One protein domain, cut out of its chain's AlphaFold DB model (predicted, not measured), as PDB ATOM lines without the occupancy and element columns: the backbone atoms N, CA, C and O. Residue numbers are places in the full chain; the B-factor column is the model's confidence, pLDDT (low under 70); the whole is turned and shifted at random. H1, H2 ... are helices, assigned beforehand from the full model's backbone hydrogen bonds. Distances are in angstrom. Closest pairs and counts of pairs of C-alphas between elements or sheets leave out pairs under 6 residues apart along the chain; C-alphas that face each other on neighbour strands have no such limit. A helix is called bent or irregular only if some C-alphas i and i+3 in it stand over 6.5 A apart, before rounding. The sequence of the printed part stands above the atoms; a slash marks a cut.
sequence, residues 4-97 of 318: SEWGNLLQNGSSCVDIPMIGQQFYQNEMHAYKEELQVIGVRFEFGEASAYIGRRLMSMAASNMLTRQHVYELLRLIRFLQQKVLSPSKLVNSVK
ATOM      1  N   SER A   4     -12.469 -11.423  19.865       61.69
ATOM      2  CA  SER A   4     -12.146 -12.749  20.403       61.69
ATOM      3  C   SER A   4     -11.735 -12.698  21.876       61.69
ATOM      4  O   SER A   4     -12.159 -13.548  22.658       61.69
ATOM      5  N   GLU A   5     -10.977 -11.673  22.283       59.28
ATOM      6  CA  GLU A   5     -10.595 -11.460  23.684       59.28
ATOM      7  C   GLU A   5     -11.829 -11.280  24.569       59.28
ATOM      8  O   GLU A   5     -11.942 -11.946  25.593       59.28
ATOM      9  N   TRP A   6     -12.800 -10.457  24.163       67.62
ATOM     10  CA  TRP A   6     -14.030 -10.300  24.945       67.62
ATOM     11  C   TRP A   6     -15.011 -11.463  24.839       67.62
ATOM     12  O   TRP A   6     -15.683 -11.748  25.827       67.62
ATOM     13  N   GLY A   7     -15.077 -12.163  23.706       62.84
ATOM     14  CA  GLY A   7     -15.853 -13.400  23.599       62.84
ATOM     15  C   GLY A   7     -15.423 -14.438  24.633       62.84
ATOM     16  O   GLY A   7     -16.253 -14.947  25.383       62.84
ATOM     17  N   ASN A   8     -14.111 -14.647  24.766       62.81
ATOM     18  CA  ASN A   8     -13.545 -15.519  25.795       62.81
ATOM     19  C   ASN A   8     -13.776 -14.980  27.216       62.81
ATOM     20  O   ASN A   8     -14.043 -15.753  28.130       62.81
ATOM     21  N   LEU A   9     -13.709 -13.661  27.428       63.72
ATOM     22  CA  LEU A   9     -13.998 -13.055  28.736       63.72
ATOM     23  C   LEU A   9     -15.473 -13.199  29.138       63.72
ATOM     24  O   LEU A   9     -15.751 -13.388  30.318       63.72
ATOM     25  N   LEU A  10     -16.409 -13.131  28.189       63.28
ATOM     26  CA  LEU A  10     -17.835 -13.347  28.441       63.28
ATOM     27  C   LEU A  10     -18.137 -14.823  28.705       63.28
ATOM     28  O   LEU A  10     -18.832 -15.115  29.670       63.28
ATOM     29  N   GLN A  11     -17.554 -15.743  27.930       65.00
ATOM     30  CA  GLN A  11     -17.702 -17.187  28.150       65.00
ATOM     31  C   GLN A  11     -17.097 -17.643  29.486       65.00
ATOM     32  O   GLN A  11     -17.702 -18.440  30.195       65.00
ATOM     33  N   ASN A  12     -15.939 -17.097  29.873       59.38
ATOM     34  CA  ASN A  12     -15.292 -17.421  31.150       59.38
ATOM     35  C   ASN A  12     -15.890 -16.655  32.343       59.38
ATOM     36  O   ASN A  12     -15.760 -17.089  33.485       59.38
ATOM     37  N   GLY A  13     -16.501 -15.492  32.096       52.97
ATOM     38  CA  GLY A  13     -17.024 -14.597  33.126       52.97
ATOM     39  C   GLY A  13     -18.525 -14.726  33.387       52.97
ATOM     40  O   GLY A  13     -18.997 -14.214  34.404       52.97
ATOM     41  N   SER A  14     -19.298 -15.357  32.491       57.00
ATOM     42  CA  SER A  14     -20.759 -15.353  32.593       57.00
ATOM     43  C   SER A  14     -21.467 -16.433  31.759       57.00
ATOM     44  O   SER A  14     -21.485 -16.375  30.536       57.00
ATOM     45  N   SER A  15     -22.181 -17.345  32.429       62.81
ATOM     46  CA  SER A  15     -23.258 -18.169  31.845       62.81
ATOM     47  C   SER A  15     -24.619 -17.451  31.831       62.81
ATOM     48  O   SER A  15     -25.638 -18.076  31.563       62.81
ATOM     49  N   CYS A  16     -24.648 -16.141  32.127       59.50
ATOM     50  CA  CYS A  16     -25.866 -15.378  32.442       59.50
ATOM     51  C   CYS A  16     -26.932 -15.406  31.349       59.50
ATOM     52  O   CYS A  16     -28.122 -15.282  31.631       59.50
ATOM     53  N   VAL A  17     -26.502 -15.512  30.095       64.12
ATOM     54  CA  VAL A  17     -27.360 -15.517  28.918       64.12
ATOM     55  C   VAL A  17     -26.626 -16.257  27.802       64.12
ATOM     56  O   VAL A  17     -25.440 -16.001  27.600       64.12
ATOM     57  N   ASP A  18     -27.323 -17.086  27.021       69.81
ATOM     58  CA  ASP A  18     -26.803 -17.578  25.741       69.81
ATOM     59  C   ASP A  18     -26.559 -16.385  24.802       69.81
ATOM     60  O   ASP A  18     -27.490 -15.806  24.231       69.81
ATOM     61  N   ILE A  19     -25.300 -15.961  24.685       73.25
ATOM     62  CA  ILE A  19     -24.885 -14.930  23.736       73.25
ATOM     63  C   ILE A  19     -24.525 -15.653  22.438       73.25
ATOM     64  O   ILE A  19     -23.477 -16.298  22.387       73.25
ATOM     65  N   PRO A  20     -25.356 -15.573  21.383       75.00
ATOM     66  CA  PRO A  20     -25.010 -16.182  20.110       75.00
ATOM     67  C   PRO A  20     -23.763 -15.493  19.555       75.00
ATOM     68  O   PRO A  20     -23.757 -14.285  19.309       75.00
ATOM     69  N   MET A  21     -22.694 -16.269  19.392       78.12
ATOM     70  CA  MET A  21     -21.419 -15.810  18.851       78.12
ATOM     71  C   MET A  21     -21.209 -16.381  17.453       78.12
ATOM     72  O   MET A  21     -21.546 -17.534  17.187       78.12
ATOM     73  N   ILE A  22     -20.613 -15.587  16.563       81.31
ATOM     74  CA  ILE A  22     -20.184 -16.082  15.253       81.31
ATOM     75  C   ILE A  22     -19.062 -17.099  15.472       81.31
ATOM     76  O   ILE A  22     -18.021 -16.770  16.046       81.31
ATOM     77  N   GLY A  23     -19.264 -18.326  14.993       80.88
ATOM     78  CA  GLY A  23     -18.250 -19.374  15.005       80.88
ATOM     79  C   GLY A  23     -17.124 -19.056  14.026       80.88
ATOM     80  O   GLY A  23     -17.138 -19.538  12.902       80.88
ATOM     81  N   GLN A  24     -16.145 -18.251  14.441       80.56
ATOM     82  CA  GLN A  24     -15.042 -17.803  13.577       80.56
ATOM     83  C   GLN A  24     -14.322 -18.973  12.890       80.56
ATOM     84  O   GLN A  24     -14.084 -18.920  11.689       80.56
ATOM     85  N   GLN A  25     -14.078 -20.074  13.607       82.75
ATOM     86  CA  GLN A  25     -13.442 -21.276  13.053       82.75
ATOM     87  C   GLN A  25     -14.262 -21.942  11.941       82.75
ATOM     88  O   GLN A  25     -13.686 -22.412  10.965       82.75
ATOM     89  N   PHE A  26     -15.594 -21.950  12.064       86.44
ATOM     90  CA  PHE A  26     -16.480 -22.486  11.028       86.44
ATOM     91  C   PHE A  26     -16.327 -21.707   9.715       86.44
ATOM     92  O   PHE A  26     -16.308 -22.300   8.644       86.44
ATOM     93  N   TYR A  27     -16.129 -20.390   9.813       86.88
ATOM     94  CA  TYR A  27     -15.886 -19.504   8.674       86.88
ATOM     95  C   TYR A  27     -14.397 -19.297   8.363       86.88
ATOM     96  O   TYR A  27     -14.052 -18.304   7.734       86.88
ATOM     97  N   GLN A  28     -13.501 -20.170   8.842       88.00
ATOM     98  CA  GLN A  28     -12.046 -20.072   8.618       88.00
ATOM     99  C   GLN A  28     -11.453 -18.699   8.986       88.00
ATOM    100  O   GLN A  28     -10.479 -18.228   8.412       88.00
ATOM    101  N   ASN A  29     -12.056 -18.054   9.984       82.88
ATOM    102  CA  ASN A  29     -11.815 -16.684  10.407       82.88
ATOM    103  C   ASN A  29     -12.086 -15.617   9.338       82.88
ATOM    104  O   ASN A  29     -11.839 -14.464   9.637       82.88
ATOM    105  N   GLU A  30     -12.632 -15.903   8.154       86.81
ATOM    106  CA  GLU A  30     -12.819 -14.908   7.079       86.81
ATOM    107  C   GLU A  30     -13.873 -13.835   7.391       86.81
ATOM    108  O   GLU A  30     -13.868 -12.756   6.806       86.81
ATOM    109  N   MET A  31     -14.744 -14.074   8.377       84.44
ATOM    110  CA  MET A  31     -15.795 -13.129   8.783       84.44
ATOM    111  C   MET A  31     -15.268 -11.761   9.242       84.44
ATOM    112  O   MET A  31     -16.024 -10.794   9.240       84.44
ATOM    113  N   HIS A  32     -13.992 -11.643   9.628       80.00
ATOM    114  CA  HIS A  32     -13.408 -10.340   9.966       80.00
ATOM    115  C   HIS A  32     -13.325  -9.385   8.764       80.00
ATOM    116  O   HIS A  32     -13.354  -8.174   8.976       80.00
ATOM    117  N   ALA A  33     -13.240  -9.913   7.538       87.12
ATOM    118  CA  ALA A  33     -13.182  -9.114   6.316       87.12
ATOM    119  C   ALA A  33     -14.517  -8.417   6.009       87.12
ATOM    120  O   ALA A  33     -14.517  -7.346   5.420       87.12
ATOM    121  N   TYR A  34     -15.633  -8.985   6.479       89.12
ATOM    122  CA  TYR A  34     -16.995  -8.492   6.236       89.12
ATOM    123  C   TYR A  34     -17.559  -7.690   7.414       89.12
ATOM    124  O   TYR A  34     -18.762  -7.691   7.680       89.12
ATOM    125  N   LYS A  35     -16.692  -7.085   8.230       86.00
ATOM    126  CA  LYS A  35     -17.110  -6.441   9.483       86.00
ATOM    127  C   LYS A  35     -18.169  -5.360   9.247       86.00
ATOM    128  O   LYS A  35     -19.111  -5.265  10.029       86.00
ATOM    129  N   GLU A  36     -18.006  -4.559   8.202       88.19
ATOM    130  CA  GLU A  36     -18.882  -3.428   7.887       88.19
ATOM    131  C   GLU A  36     -20.267  -3.920   7.444       88.19
ATOM    132  O   GLU A  36     -21.285  -3.473   7.969       88.19
ATOM    133  N   GLU A  37     -20.321  -4.929   6.576       93.62
ATOM    134  CA  GLU A  37     -21.556  -5.569   6.121       93.62
ATOM    135  C   GLU A  37     -22.279  -6.273   7.272       93.62
ATOM    136  O   GLU A  37     -23.497  -6.153   7.426       93.62
ATOM    137  N   LEU A  38     -21.528  -6.970   8.129       89.31
ATOM    138  CA  LEU A  38     -22.062  -7.623   9.321       89.31
ATOM    139  C   LEU A  38     -22.645  -6.593  10.303       89.31
ATOM    140  O   LEU A  38     -23.707  -6.829  10.883       89.31
ATOM    141  N   GLN A  39     -21.999  -5.434  10.466       86.69
ATOM    142  CA  GLN A  39     -22.536  -4.331  11.267       86.69
ATOM    143  C   GLN A  39     -23.848  -3.790  10.687       86.69
ATOM    144  O   GLN A  39     -24.794  -3.574  11.446       86.69
ATOM    145  N   VAL A  40     -23.941  -3.636   9.361       89.88
ATOM    146  CA  VAL A  40     -25.166  -3.176   8.678       89.88
ATOM    147  C   VAL A  40     -26.351  -4.104   8.957       89.88
ATOM    148  O   VAL A  40     -27.458  -3.626   9.201       89.88
ATOM    149  N   ILE A  41     -26.134  -5.422   8.998       89.06
ATOM    150  CA  ILE A  41     -27.195  -6.399   9.311       89.06
ATOM    151  C   ILE A  41     -27.406  -6.624  10.822       89.06
ATOM    152  O   ILE A  41     -28.187  -7.489  11.221       89.06
ATOM    153  N   GLY A  42     -26.741  -5.841  11.679       82.38
ATOM    154  CA  GLY A  42     -26.977  -5.808  13.126       82.38
ATOM    155  C   GLY A  42     -26.087  -6.724  13.973       82.38
ATOM    156  O   GLY A  42     -26.377  -6.918  15.161       82.38
ATOM    157  N   VAL A  43     -25.008  -7.277  13.410       84.56
ATOM    158  CA  VAL A  43     -23.978  -7.976  14.191       84.56
ATOM    159  C   VAL A  43     -23.209  -6.961  15.031       84.56
ATOM    160  O   VAL A  43     -22.750  -5.929  14.551       84.56
ATOM    161  N   ARG A  44     -23.059  -7.281  16.315       82.62
ATOM    162  CA  ARG A  44     -22.391  -6.432  17.303       82.62
ATOM    163  C   ARG A  44     -20.940  -6.851  17.440       82.62
ATOM    164  O   ARG A  44     -20.650  -8.042  17.552       82.62
ATOM    165  N   PHE A  45     -20.049  -5.871  17.486       76.75
ATOM    166  CA  PHE A  45     -18.604  -6.103  17.584       76.75
ATOM    167  C   PHE A  45     -17.996  -5.463  18.829       76.75
ATOM    168  O   PHE A  45     -16.869  -5.802  19.199       76.75
ATOM    169  N   GLU A  46     -18.724  -4.566  19.496       80.75
ATOM    170  CA  GLU A  46     -18.223  -3.864  20.667       80.75
ATOM    171  C   GLU A  46     -18.705  -4.491  21.976       80.75
ATOM    172  O   GLU A  46     -19.858  -4.901  22.140       80.75
ATOM    173  N   PHE A  47     -17.828  -4.477  22.980       76.38
ATOM    174  CA  PHE A  47     -18.154  -4.972  24.313       76.38
ATOM    175  C   PHE A  47     -19.347  -4.236  24.953       76.38
ATOM    176  O   PHE A  47     -20.174  -4.846  25.637       76.38
ATOM    177  N   GLY A  48     -19.471  -2.925  24.716       79.81
ATOM    178  CA  GLY A  48     -20.595  -2.132  25.217       79.81
ATOM    179  C   GLY A  48     -21.941  -2.588  24.647       79.81
ATOM    180  O   GLY A  48     -22.942  -2.608  25.367       79.81
ATOM    181  N   GLU A  49     -21.963  -3.008  23.382       82.88
ATOM    182  CA  GLU A  49     -23.152  -3.537  22.714       82.88
ATOM    183  C   GLU A  49     -23.526  -4.923  23.247       82.88
ATOM    184  O   GLU A  49     -24.706  -5.181  23.508       82.88
ATOM    185  N   ALA A  50     -22.530  -5.791  23.461       82.44
ATOM    186  CA  ALA A  50     -22.717  -7.100  24.081       82.44
ATOM    187  C   ALA A  50     -23.257  -6.964  25.515       82.44
ATOM    188  O   ALA A  50     -24.264  -7.579  25.858       82.44
ATOM    189  N   SER A  51     -22.666  -6.075  26.318       85.00
ATOM    190  CA  SER A  51     -23.130  -5.751  27.674       85.00
ATOM    191  C   SER A  51     -24.588  -5.301  27.702       85.00
ATOM    192  O   SER A  51     -25.386  -5.796  28.498       85.00
ATOM    193  N   ALA A  52     -24.958  -4.379  26.812       86.75
ATOM    194  CA  ALA A  52     -26.329  -3.893  26.726       86.75
ATOM    195  C   ALA A  52     -27.301  -4.982  26.239       86.75
ATOM    196  O   ALA A  52     -28.457  -5.009  26.659       86.75
ATOM    197  N   TYR A  53     -26.855  -5.885  25.359       87.62
ATOM    198  CA  TYR A  53     -27.656  -7.026  24.919       87.62
ATOM    199  C   TYR A  53     -27.939  -8.009  26.058       87.62
ATOM    200  O   TYR A  53     -29.100  -8.371  26.248       87.62
ATOM    201  N   ILE A  54     -26.918  -8.380  26.838       88.56
ATOM    202  CA  ILE A  54     -27.063  -9.254  28.014       88.56
ATOM    203  C   ILE A  54     -28.120  -8.680  28.953       88.56
ATOM    204  O   ILE A  54     -29.087  -9.361  29.290       88.56
ATOM    205  N   GLY A  55     -27.995  -7.401  29.318       92.31
ATOM    206  CA  GLY A  55     -28.956  -6.786  30.224       92.31
ATOM    207  C   GLY A  55     -30.371  -6.709  29.652       92.31
ATOM    208  O   GLY A  55     -31.316  -7.072  30.347       92.31
ATOM    209  N   ARG A  56     -30.547  -6.364  28.366       92.00
ATOM    210  CA  ARG A  56     -31.872  -6.422  27.714       92.00
ATOM    211  C   ARG A  56     -32.478  -7.823  27.754       92.00
ATOM    212  O   ARG A  56     -33.678  -7.961  27.992       92.00
ATOM    213  N   ARG A  57     -31.671  -8.865  27.542       92.12
ATOM    214  CA  ARG A  57     -32.143 -10.250  27.602       92.12
ATOM    215  C   ARG A  57     -32.553 -10.638  29.022       92.12
ATOM    216  O   ARG A  57     -33.634 -11.198  29.178       92.12
ATOM    217  N   LEU A  58     -31.793 -10.245  30.044       94.00
ATOM    218  CA  LEU A  58     -32.194 -10.422  31.445       94.00
ATOM    219  C   LEU A  58     -33.507  -9.699  31.768       94.00
ATOM    220  O   LEU A  58     -34.367 -10.263  32.442       94.00
ATOM    221  N   MET A  59     -33.707  -8.483  31.252       95.44
ATOM    222  CA  MET A  59     -34.965  -7.750  31.444       95.44
ATOM    223  C   MET A  59     -36.141  -8.429  30.738       95.44
ATOM    224  O   MET A  59     -37.229  -8.506  31.305       95.44
ATOM    225  N   SER A  60     -35.924  -8.992  29.547       94.25
ATOM    226  CA  SER A  60     -36.928  -9.822  28.870       94.25
ATOM    227  C   SER A  60     -37.280 -11.064  29.693       94.25
ATOM    228  O   SER A  60     -38.457 -11.389  29.828       94.25
ATOM    229  N   MET A  61     -36.287 -11.739  30.278       94.19
ATOM    230  CA  MET A  61     -36.521 -12.894  31.149       94.19
ATOM    231  C   MET A  61     -37.315 -12.489  32.391       94.19
ATOM    232  O   MET A  61     -38.277 -13.169  32.736       94.19
ATOM    233  N   ALA A  62     -36.983 -11.354  33.011       94.19
ATOM    234  CA  ALA A  62     -37.721 -10.819  34.151       94.19
ATOM    235  C   ALA A  62     -39.188 -10.523  33.802       94.19
ATOM    236  O   ALA A  62     -40.079 -10.940  34.534       94.19
ATOM    237  N   ALA A  63     -39.450  -9.887  32.655       94.69
ATOM    238  CA  ALA A  63     -40.808  -9.589  32.189       94.69
ATOM    239  C   ALA A  63     -41.653 -10.850  31.919       94.69
ATOM    240  O   ALA A  63     -42.874 -10.809  32.032       94.69
ATOM    241  N   SER A  64     -41.001 -11.968  31.588       93.69
ATOM    242  CA  SER A  64     -41.631 -13.280  31.362       93.69
ATOM    243  C   SER A  64     -41.602 -14.220  32.578       93.69
ATOM    244  O   SER A  64     -41.929 -15.394  32.443       93.69
ATOM    245  N   ASN A  65     -41.198 -13.738  33.763       91.00
ATOM    246  CA  ASN A  65     -41.012 -14.544  34.983       91.00
ATOM    247  C   ASN A  65     -40.002 -15.707  34.849       91.00
ATOM    248  O   ASN A  65     -40.030 -16.652  35.632       91.00
ATOM    249  N   MET A  66     -39.082 -15.633  33.885       93.00
ATOM    250  CA  MET A  66     -38.033 -16.634  33.656       93.00
ATOM    251  C   MET A  66     -36.703 -16.285  34.340       93.00
ATOM    252  O   MET A  66     -35.780 -17.098  34.351       93.00
ATOM    253  N   LEU A  67     -36.566 -15.075  34.900       92.81
ATOM    254  CA  LEU A  67     -35.349 -14.680  35.604       92.81
ATOM    255  C   LEU A  67     -35.250 -15.410  36.952       92.81
ATOM    256  O   LEU A  67     -36.032 -15.177  37.872       92.81
ATOM    257  N   THR A  68     -34.251 -16.278  37.076       93.00
ATOM    258  CA  THR A  68     -33.996 -17.060  38.296       93.00
ATOM    259  C   THR A  68     -32.952 -16.402  39.202       93.00
ATOM    260  O   THR A  68     -32.205 -15.512  38.789       93.00
ATOM    261  N   ARG A  69     -32.842 -16.895  40.443       94.69
ATOM    262  CA  ARG A  69     -31.761 -16.539  41.379       94.69
ATOM    263  C   ARG A  69     -30.372 -16.691  40.747       94.69
ATOM    264  O   ARG A  69     -29.525 -15.830  40.954       94.69
ATOM    265  N   GLN A  70     -30.145 -17.761  39.986       92.81
ATOM    266  CA  GLN A  70     -28.846 -18.055  39.377       92.81
ATOM    267  C   GLN A  70     -28.419 -16.959  38.389       92.81
ATOM    268  O   GLN A  70     -27.302 -16.456  38.491       92.81
ATOM    269  N   HIS A  71     -29.342 -16.492  37.544       93.38
ATOM    270  CA  HIS A  71     -29.083 -15.387  36.616       93.38
ATOM    271  C   HIS A  71     -28.659 -14.100  37.340       93.38
ATOM    272  O   HIS A  71     -27.795 -13.370  36.860       93.38
ATOM    273  N   VAL A  72     -29.226 -13.825  38.522       95.31
ATOM    274  CA  VAL A  72     -28.822 -12.672  39.344       95.31
ATOM    275  C   VAL A  72     -27.379 -12.819  39.826       95.31
ATOM    276  O   VAL A  72     -26.610 -11.866  39.727       95.31
ATOM    277  N   TYR A  73     -26.971 -14.001  40.292       95.00
ATOM    278  CA  TYR A  73     -25.575 -14.241  40.669       95.00
ATOM    279  C   TYR A  73     -24.619 -14.105  39.489       95.00
ATOM    280  O   TYR A  73     -23.530 -13.558  39.646       95.00
ATOM    281  N   GLU A  74     -25.009 -14.571  38.308       92.00
ATOM    282  CA  GLU A  74     -24.187 -14.462  37.104       92.00
ATOM    283  C   GLU A  74     -24.042 -13.008  36.642       92.00
ATOM    284  O   GLU A  74     -22.944 -12.603  36.262       92.00
ATOM    285  N   LEU A  75     -25.099 -12.196  36.767       94.06
ATOM    286  CA  LEU A  75     -25.035 -10.749  36.558       94.06
ATOM    287  C   LEU A  75     -24.060 -10.084  37.543       94.06
ATOM    288  O   LEU A  75     -23.221  -9.285  37.132       94.06
ATOM    289  N   LEU A  76     -24.145 -10.412  38.836       95.56
ATOM    290  CA  LEU A  76     -23.268  -9.832  39.859       95.56
ATOM    291  C   LEU A  76     -21.805 -10.252  39.663       95.56
ATOM    292  O   LEU A  76     -20.909  -9.413  39.744       95.56
ATOM    293  N   ARG A  77     -21.549 -11.525  39.339       92.81
ATOM    294  CA  ARG A  77     -20.209 -12.020  38.979       92.81
ATOM    295  C   ARG A  77     -19.663 -11.318  37.747       92.81
ATOM    296  O   ARG A  77     -18.496 -10.938  37.755       92.81
ATOM    297  N   LEU A  78     -20.501 -11.098  36.734       90.12
ATOM    298  CA  LEU A  78     -20.106 -10.349  35.552       90.12
ATOM    299  C   LEU A  78     -19.717  -8.920  35.941       90.12
ATOM    300  O   LEU A  78     -18.604  -8.517  35.640       90.12
ATOM    301  N   ILE A  79     -20.547  -8.179  36.686       93.38
ATOM    302  CA  ILE A  79     -20.208  -6.816  37.144       93.38
ATOM    303  C   ILE A  79     -18.868  -6.799  37.897       93.38
ATOM    304  O   ILE A  79     -17.993  -6.001  37.552       93.38
ATOM    305  N   ARG A  80     -18.674  -7.713  38.857       93.44
ATOM    306  CA  ARG A  80     -17.416  -7.870  39.603       93.44
ATOM    307  C   ARG A  80     -16.228  -8.075  38.673       93.44
ATOM    308  O   ARG A  80     -15.195  -7.423  38.809       93.44
ATOM    309  N   PHE A  81     -16.378  -8.991  37.726       88.50
ATOM    310  CA  PHE A  81     -15.349  -9.327  36.759       88.50
ATOM    311  C   PHE A  81     -14.982  -8.128  35.875       88.50
ATOM    312  O   PHE A  81     -13.797  -7.852  35.680       88.50
ATOM    313  N   LEU A  82     -15.977  -7.370  35.400       87.31
ATOM    314  CA  LEU A  82     -15.750  -6.137  34.640       87.31
ATOM    315  C   LEU A  82     -14.906  -5.150  35.449       87.31
ATOM    316  O   LEU A  82     -13.899  -4.655  34.948       87.31
ATOM    317  N   GLN A  83     -15.252  -4.935  36.719       89.88
ATOM    318  CA  GLN A  83     -14.488  -4.054  37.602       89.88
ATOM    319  C   GLN A  83     -13.050  -4.544  37.818       89.88
ATOM    320  O   GLN A  83     -12.119  -3.749  37.721       89.88
ATOM    321  N   GLN A  84     -12.848  -5.845  38.058       88.94
ATOM    322  CA  GLN A  84     -11.514  -6.440  38.239       88.94
ATOM    323  C   GLN A  84     -10.625  -6.300  37.000       88.94
ATOM    324  O   GLN A  84      -9.407  -6.181  37.119       88.94
ATOM    325  N   LYS A  85     -11.224  -6.303  35.807       84.94
ATOM    326  CA  LYS A  85     -10.520  -6.079  34.542       84.94
ATOM    327  C   LYS A  85     -10.408  -4.598  34.162       84.94
ATOM    328  O   LYS A  85      -9.913  -4.304  33.080       84.94
ATOM    329  N   VAL A  86     -10.820  -3.678  35.041       84.31
ATOM    330  CA  VAL A  86     -10.805  -2.217  34.818       84.31
ATOM    331  C   VAL A  86     -11.690  -1.805  33.631       84.31
ATOM    332  O   VAL A  86     -11.427  -0.849  32.906       84.31
ATOM    333  N   LEU A  87     -12.775  -2.549  33.418       85.62
ATOM    334  CA  LEU A  87     -13.724  -2.346  32.328       85.62
ATOM    335  C   LEU A  87     -15.022  -1.785  32.903       85.62
ATOM    336  O   LEU A  87     -15.465  -2.160  33.988       85.62
ATOM    337  N   SER A  88     -15.628  -0.832  32.193       89.81
ATOM    338  CA  SER A  88     -16.797  -0.118  32.710       89.81
ATOM    339  C   SER A  88     -18.043  -1.017  32.704       89.81
ATOM    340  O   SER A  88     -18.493  -1.406  31.622       89.81
ATOM    341  N   PRO A  89     -18.685  -1.282  33.861       91.62
ATOM    342  CA  PRO A  89     -19.946  -2.022  33.910       91.62
ATOM    343  C   PRO A  89     -21.160  -1.151  33.545       91.62
ATOM    344  O   PRO A  89     -22.288  -1.635  33.543       91.62
ATOM    345  N   SER A  90     -20.962   0.136  33.238       93.19
ATOM    346  CA  SER A  90     -22.036   1.130  33.104       93.19
ATOM    347  C   SER A  90     -23.100   0.765  32.066       93.19
ATOM    348  O   SER A  90     -24.286   0.926  32.338       93.19
ATOM    349  N   LYS A  91     -22.715   0.240  30.894       92.56
ATOM    350  CA  LYS A  91     -23.670  -0.179  29.850       92.56
ATOM    351  C   LYS A  91     -24.556  -1.333  30.322       92.56
ATOM    352  O   LYS A  91     -25.762  -1.287  30.102       92.56
ATOM    353  N   LEU A  92     -23.972  -2.314  31.013       93.00
ATOM    354  CA  LEU A  92     -24.704  -3.434  31.601       93.00
ATOM    355  C   LEU A  92     -25.622  -2.948  32.729       93.00
ATOM    356  O   LEU A  92     -26.827  -3.171  32.673       93.00
ATOM    357  N   VAL A  93     -25.082  -2.205  33.698       96.25
ATOM    358  CA  VAL A  93     -25.835  -1.659  34.840       96.25
ATOM    359  C   VAL A  93     -27.011  -0.801  34.369       96.25
ATOM    360  O   VAL A  93     -28.143  -1.038  34.783       96.25
ATOM    361  N   ASN A  94     -26.786   0.142  33.452       95.81
ATOM    362  CA  ASN A  94     -27.845   1.011  32.932       95.81
ATOM    363  C   ASN A  94     -28.941   0.240  32.191       95.81
ATOM    364  O   ASN A  94     -30.074   0.699  32.158       95.81
ATOM    365  N   SER A  95     -28.629  -0.924  31.619       95.31
ATOM    366  CA  SER A  95     -29.626  -1.750  30.934       95.31
ATOM    367  C   SER A  95     -30.504  -2.588  31.869       95.31
ATOM    368  O   SER A  95     -31.499  -3.142  31.406       95.31
ATOM    369  N   VAL A  96     -30.169  -2.679  33.165       96.44
ATOM    370  CA  VAL A  96     -30.909  -3.506  34.138       96.44
ATOM    371  C   VAL A  96     -31.387  -2.754  35.384       96.44
ATOM    372  O   VAL A  96     -32.348  -3.187  36.013       96.44
ATOM    373  N   LYS A  97     -30.751  -1.641  35.769       95.50
ATOM    374  CA  LYS A  97     -30.980  -0.955  37.059       95.50
ATOM    375  C   LYS A  97     -32.408  -0.434  37.276       95.50
ATOM    376  O   LYS A  97     -32.836  -0.308  38.418       95.50
TER     377      LYS A  97
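What this domain is: This is residues 4 to 97 of the 318 residues of an uncharacterized protein of Aegilops tauschii subsp. strangulata (UniProt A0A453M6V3). What is the overall shape? Three helices, H3, H4 and H5, stand side by side as a small group, H5 packed on H3 and H4 running back the other way close to both; H1 meets H4 with its last residues, Gly 13 coming closest to Leu 78, and H2 lies by itself at the far end from H4, where residues 25 to 30 and 36 to 42 stick out. What is it made of? The printed part has 94 residues with five named helices, in the order H1, H2, H3, H4, H5, and no named strand; the class is all helix. How large is it? It is compact, with a radius of gyration of the C-alphas of 14.1 A, and spans 39 by 31 by 22 A.

How they stand to each other: What touches the longest helix, H3, residues 47 to 63? H5, residues 90 to 96, touches it at a shallow tilt of 14 degrees, the same way; their closest C-alphas, of Ser 51 and Leu 92, are 4.8 A apart. Where is H4, residues 69 to 84? It is close to H3 but not clearly touching, at a shallow tilt of 19 degrees, opposite ways, with the closest C-alphas, of Leu 58 and His 71, 7.8 A apart. How do H1, residues 4 to 13, and H2, residues 30 to 40, stand? With its residues 77 to 81 alone H4 only just touches H1, with 3 pairs of C-alphas within 8 A, the closest being Gly 13 and Leu 78 at 5.8 A, at a steep tilt of 50 degrees, opposite ways. H2 touches no helix. What do the helix backbones show? In H1, H3, H4 and H5 every O i to N i+4 pair is within hydrogen-bond range; in H2 3 of 7 are, beside 5 of 8 O i to N i+3 pairs.

Where its parts are: Where do the first and last helices lie? H1 begins at C-alpha 4, (-12.146, -12.749, 20.403), and is 13.8 A long; H5 ends at C-alpha 96, (-30.909, -3.506, 34.138), and is 10.1 A long. How long are the others? From first to last C-alpha H3 measures 24.4 A, H4 22.8 A and H2 17.1 A. H2 is irregular: C-alphas 33 and 36 are 8.2 A apart.

The domain as a whole: How far does it reach? The two C-alphas farthest apart, of Ala 33 and Arg 69, are 40.4 A apart. Which links are long? The link H1 to H2, residues 14 to 29, is long; H2 to H3 is short, and H3 to H4 and H4 to H5 are tight. Is it cut or uncertain? The printed part has no cut; its mean pLDDT is 84.4, and residues 4 to 18 of the model are under 70.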